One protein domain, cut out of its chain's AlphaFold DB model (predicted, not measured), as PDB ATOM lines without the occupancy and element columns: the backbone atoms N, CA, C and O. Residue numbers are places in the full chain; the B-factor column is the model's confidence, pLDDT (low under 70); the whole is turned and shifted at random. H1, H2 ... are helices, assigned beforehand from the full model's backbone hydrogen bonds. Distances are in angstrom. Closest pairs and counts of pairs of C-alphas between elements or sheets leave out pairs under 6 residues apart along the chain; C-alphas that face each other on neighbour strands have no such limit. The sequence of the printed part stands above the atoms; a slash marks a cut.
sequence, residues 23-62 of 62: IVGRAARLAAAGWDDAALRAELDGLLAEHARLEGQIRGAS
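What this domain is: This is residues 23 to 62 of the 62 residues of an uncharacterized protein of Nitrosopumilaceae archaeon (UniProt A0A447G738). A short helix, H1, folds back beside the first part of a much longer helix, H2, as a lopsided helical hairpin, and the far part of H2, residues 52 to 61, sticks out with Ser 62 as a free arm. The printed part has 40 residues, with two named helices, H1 then H2, and no named strand: all helix. It is loose, with a radius of gyration of the C-alphas of 12.6 A, and spans 39 by 14 by 9 A.

How they stand to each other: H1, residues 23 to 32, and H2, residues 38 to 61, form a helical hairpin. They touch, with the closest C-alphas, those of Arg 26 and Leu 44, 6.1 A apart. H2 touches H1 with residues 40 to 48 alone. They run opposite ways at a shallow tilt of 23 degrees. In H1 and H2 every O i to N i+4 pair is within hydrogen-bond range.

Where its parts are: H1 begins at C-alpha 23, (-24.718, 33.059, -30.538), and measures 14.1 A from first to last C-alpha. H2 measures 34.9 A, from C-alpha 38 to C-alpha 61 at (-7.086, 44.917, -39.929).

The domain as a whole: The two C-alphas farthest apart, those of Asp 36 and Ser 62, are 39.2 A apart. The link from H1 to H2 is tight, and the printed part has no cut. The mean pLDDT of the printed part is 91.0; residue 62 is under 70.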
ATOM      1  N   ILE A  23     -25.272  33.570 -31.803       95.31
ATOM      2  CA  ILE A  23     -24.718  33.059 -30.538       95.31
ATOM      3  C   ILE A  23     -25.715  33.274 -29.401       95.31
ATOM      4  O   ILE A  23     -26.061  32.318 -28.709       95.31
ATOM      5  N   VAL A  24     -26.232  34.498 -29.247       96.00
ATOM      6  CA  VAL A  24     -27.211  34.832 -28.200       96.00
ATOM      7  C   VAL A  24     -28.472  33.979 -28.346       96.00
ATOM      8  O   VAL A  24     -28.930  33.380 -27.372       96.00
ATOM      9  N   GLY A  25     -29.001  33.846 -29.565       94.50
ATOM     10  CA  GLY A  25     -30.177  33.017 -29.831       94.50
ATOM     11  C   GLY A  25     -29.961  31.534 -29.510       94.50
ATOM     12  O   GLY A  25     -30.862  30.880 -28.981       94.50
ATOM     13  N   ARG A  26     -28.773  30.982 -29.797       93.25
ATOM     14  CA  ARG A  26     -28.457  29.577 -29.486       93.25
ATOM     15  C   ARG A  26     -28.193  29.344 -28.011       93.25
ATOM     16  O   ARG A  26     -28.721  28.377 -27.473       93.25
ATOM     17  N   ALA A  27     -27.485  30.251 -27.346       92.12
ATOM     18  CA  ALA A  27     -27.287  30.197 -25.903       92.12
ATOM     19  C   ALA A  27     -28.626  30.243 -25.147       92.12
ATOM     20  O   ALA A  27     -28.846  29.442 -24.243       92.12
ATOM     21  N   ALA A  28     -29.559  31.105 -25.567       94.69
ATOM     22  CA  ALA A  28     -30.895  31.176 -24.975       94.69
ATOM     23  C   ALA A  28     -31.685  29.867 -25.151       94.69
ATOM     24  O   ALA A  28     -32.306  29.384 -24.205       94.69
ATOM     25  N   ARG A  29     -31.630  29.257 -26.343       91.44
ATOM     26  CA  ARG A  29     -32.259  27.950 -26.601       91.44
ATOM     27  C   ARG A  29     -31.627  26.834 -25.769       91.44
ATOM     28  O   ARG A  29     -32.353  26.000 -25.241       91.44
ATOM     29  N   LEU A  30     -30.304  26.839 -25.616       88.75
ATOM     30  CA  LEU A  30     -29.582  25.827 -24.846       88.75
ATOM     31  C   LEU A  30     -29.900  25.945 -23.354       88.75
ATOM     32  O   LEU A  30     -30.156  24.936 -22.703       88.75
ATOM     33  N   ALA A  31     -29.985  27.173 -22.838       90.81
ATOM     34  CA  ALA A  31     -30.444  27.437 -21.481       90.81
ATOM     35  C   ALA A  31     -31.891  26.958 -21.260       90.81
ATOM     36  O   ALA A  31     -32.175  26.329 -20.244       90.81
ATOM     37  N   ALA A  32     -32.791  27.191 -22.224       93.06
ATOM     38  CA  ALA A  32     -34.174  26.709 -22.161       93.06
ATOM     39  C   ALA A  32     -34.281  25.173 -22.209       93.06
ATOM     40  O   ALA A  32     -35.167  24.604 -21.579       93.06
ATOM     41  N   ALA A  33     -33.361  24.505 -22.909       90.00
ATOM     42  CA  ALA A  33     -33.237  23.048 -22.943       90.00
ATOM     43  C   ALA A  33     -32.515  22.461 -21.711       90.00
ATOM     44  O   ALA A  33     -32.222  21.269 -21.682       90.00
ATOM     45  N   GLY A  34     -32.176  23.278 -20.706       91.38
ATOM     46  CA  GLY A  34     -31.458  22.815 -19.518       91.38
ATOM     47  C   GLY A  34     -30.023  22.364 -19.801       91.38
ATOM     48  O   GLY A  34     -29.475  21.587 -19.029       91.38
ATOM     49  N   TRP A  35     -29.412  22.856 -20.884       87.19
ATOM     50  CA  TRP A  35     -28.059  22.510 -21.342       87.19
ATOM     51  C   TRP A  35     -27.853  21.064 -21.811       87.19
ATOM     52  O   TRP A  35     -26.714  20.685 -22.092       87.19
ATOM     53  N   ASP A  36     -28.928  20.285 -21.952       88.94
ATOM     54  CA  ASP A  36     -28.864  18.849 -22.267       88.94
ATOM     55  C   ASP A  36     -28.969  18.545 -23.776       88.94
ATOM     56  O   ASP A  36     -28.958  17.397 -24.218       88.94
ATOM     57  N   ASP A  37     -29.042  19.590 -24.606       91.50
ATOM     58  CA  ASP A  37     -29.056  19.465 -26.063       91.50
ATOM     59  C   ASP A  37     -27.627  19.538 -26.623       91.50
ATOM     60  O   ASP A  37     -27.087  20.608 -26.924       91.50
ATOM     61  N   ALA A  38     -26.997  18.369 -26.746       92.06
ATOM     62  CA  ALA A  38     -25.630  18.231 -27.244       92.06
ATOM     63  C   ALA A  38     -25.449  18.760 -28.678       92.06
ATOM     64  O   ALA A  38     -24.390  19.304 -28.999       92.06
ATOM     65  N   ALA A  39     -26.467  18.638 -29.536       91.25
ATOM     66  CA  ALA A  39     -26.404  19.137 -30.909       91.25
ATOM     67  C   ALA A  39     -26.394  20.670 -30.929       91.25
ATOM     68  O   ALA A  39     -25.583  21.286 -31.622       91.25
ATOM     69  N   LEU A  40     -27.246  21.292 -30.116       90.19
ATOM     70  CA  LEU A  40     -27.300  22.740 -29.971       90.19
ATOM     71  C   LEU A  40     -26.042  23.307 -29.301       90.19
ATOM     72  O   LEU A  40     -25.585  24.392 -29.661       90.19
ATOM     73  N   ARG A  41     -25.454  22.565 -28.360       92.62
ATOM     74  CA  ARG A  41     -24.171  22.915 -27.744       92.62
ATOM     75  C   ARG A  41     -23.028  22.886 -28.757       92.62
ATOM     76  O   ARG A  41     -22.274  23.849 -28.826       92.62
ATOM     77  N   ALA A  42     -22.963  21.856 -29.600       93.69
ATOM     78  CA  ALA A  42     -21.986  21.790 -30.686       93.69
ATOM     79  C   ALA A  42     -22.171  22.928 -31.711       93.69
ATOM     80  O   ALA A  42     -21.187  23.502 -32.178       93.69
ATOM     81  N   GLU A  43     -23.419  23.299 -32.035       93.31
ATOM     82  CA  GLU A  43     -23.699  24.472 -32.877       93.31
ATOM     83  C   GLU A  43     -23.164  25.755 -32.220       93.31
ATOM     84  O   GLU A  43     -22.495  26.549 -32.881       93.31
ATOM     85  N   LEU A  44     -23.411  25.950 -30.920       93.12
ATOM     86  CA  LEU A  44     -22.941  27.116 -30.171       93.12
ATOM     87  C   LEU A  44     -21.408  27.202 -30.126       93.12
ATOM     88  O   LEU A  44     -20.859  28.271 -30.387       93.12
ATOM     89  N   ASP A  45     -20.723  26.089 -29.865       94.56
ATOM     90  CA  ASP A  45     -19.257  26.028 -29.856       94.56
ATOM     91  C   ASP A  45     -18.673  26.395 -31.232       94.56
ATOM     92  O   ASP A  45     -17.704  27.155 -31.325       94.56
ATOM     93  N   GLY A  46     -19.307  25.937 -32.318       96.38
ATOM     94  CA  GLY A  46     -18.933  26.314 -33.683       96.38
ATOM     95  C   GLY A  46     -19.087  27.814 -33.955       96.38
ATOM     96  O   GLY A  46     -18.190  28.437 -34.527       96.38
ATOM     97  N   LEU A  47     -20.190  28.420 -33.504       93.94
ATOM     98  CA  LEU A  47     -20.419  29.863 -33.646       93.94
ATOM     99  C   LEU A  47     -19.405  30.688 -32.843       93.94
ATOM    100  O   LEU A  47     -18.922  31.710 -33.330       93.94
ATOM    101  N   LEU A  48     -19.052  30.240 -31.634       94.12
ATOM    102  CA  LEU A  48     -18.039  30.890 -30.798       94.12
ATOM    103  C   LEU A  48     -16.649  30.839 -31.446       94.12
ATOM    104  O   LEU A  48     -15.929  31.838 -31.434       94.12
ATOM    105  N   ALA A  49     -16.288  29.713 -32.067       96.12
ATOM    106  CA  ALA A  49     -15.041  29.593 -32.817       96.12
ATOM    107  C   ALA A  49     -15.010  30.524 -34.044       96.12
ATOM    108  O   ALA A  49     -14.000  31.189 -34.293       96.12
ATOM    109  N   GLU A  50     -16.116  30.625 -34.789       95.25
ATOM    110  CA  GLU A  50     -16.238  31.569 -35.908       95.25
ATOM    111  C   GLU A  50     -16.107  33.025 -35.424       95.25
ATOM    112  O   GLU A  50     -15.429  33.830 -36.068       95.25
ATOM    113  N   HIS A  51     -16.681  33.350 -34.260       94.12
ATOM    114  CA  HIS A  51     -16.611  34.687 -33.673       94.12
ATOM    115  C   HIS A  51     -15.180  35.050 -33.299       94.12
ATOM    116  O   HIS A  51     -14.700  36.105 -33.703       94.12
ATOM    117  N   ALA A  52     -14.470  34.156 -32.608       93.25
ATOM    118  CA  ALA A  52     -13.066  34.362 -32.259       93.25
ATOM    119  C   ALA A  52     -12.191  34.576 -33.506       93.25
ATOM    120  O   ALA A  52     -11.296  35.424 -33.507       93.25
ATOM    121  N   ARG A  53     -12.471  33.850 -34.597       93.62
ATOM    122  CA  ARG A  53     -11.754  34.019 -35.866       93.62
ATOM    123  C   ARG A  53     -11.999  35.396 -36.483       93.62
ATOM    124  O   ARG A  53     -11.036  36.058 -36.859       93.62
ATOM    125  N   LEU A  54     -13.262  35.811 -36.599       91.31
ATOM    126  CA  LEU A  54     -13.623  37.118 -37.162       91.31
ATOM    127  C   LEU A  54     -13.080  38.265 -36.307       91.31
ATOM    128  O   LEU A  54     -12.530  39.217 -36.850       91.31
ATOM    129  N   GLU A  55     -13.157  38.153 -34.982       91.50
ATOM    130  CA  GLU A  55     -12.603  39.154 -34.068       91.50
ATOM    131  C   GLU A  55     -11.086  39.317 -34.257       91.50
ATOM    132  O   GLU A  55     -10.578  40.438 -34.298       91.50
ATOM    133  N   GLY A  56     -10.360  38.209 -34.447       91.19
ATOM    134  CA  GLY A  56      -8.933  38.239 -34.768       91.19
ATOM    135  C   GLY A  56      -8.632  38.942 -36.095       91.19
ATOM    136  O   GLY A  56      -7.676  39.713 -36.175       91.19
ATOM    137  N   GLN A  57      -9.459  38.725 -37.122       90.75
ATOM    138  CA  GLN A  57      -9.314  39.385 -38.425       90.75
ATOM    139  C   GLN A  57      -9.580  40.892 -38.337       90.75
ATOM    140  O   GLN A  57      -8.793  41.676 -38.856       90.75
ATOM    141  N   ILE A  58     -10.634  41.299 -37.625       87.75
ATOM    142  CA  ILE A  58     -10.976  42.711 -37.400       87.75
ATOM    143  C   ILE A  58      -9.844  43.423 -36.668       87.75
ATOM    144  O   ILE A  58      -9.387  44.479 -37.104       87.75
ATOM    145  N   ARG A  59      -9.350  42.818 -35.584       87.44
ATOM    146  CA  ARG A  59      -8.255  43.374 -34.787       87.44
ATOM    147  C   ARG A  59      -6.949  43.485 -35.573       87.44
ATOM    148  O   ARG A  59      -6.210  44.428 -35.351       87.44
ATOM    149  N   GLY A  60      -6.661  42.531 -36.460       84.75
ATOM    150  CA  GLY A  60      -5.475  42.571 -37.322       84.75
ATOM    151  C   GLY A  60      -5.592  43.519 -38.522       84.75
ATOM    152  O   GLY A  60      -4.579  43.813 -39.149       84.75
ATOM    153  N   ALA A  61      -6.807  43.968 -38.850       75.62
ATOM    154  CA  ALA A  61      -7.086  44.917 -39.929       75.62
ATOM    155  C   ALA A  61      -7.179  46.381 -39.454       75.62
ATOM    156  O   ALA A  61      -7.194  47.276 -40.300       75.62
ATOM    157  N   SER A  62      -7.272  46.605 -38.135       62.91
ATOM    158  CA  SER A  62      -7.334  47.924 -37.477       62.91
ATOM    159  C   SER A  62      -5.941  48.427 -37.106       62.91
ATOM    160  O   SER A  62      -5.739  49.659 -37.151       62.91
TER     161      SER A  62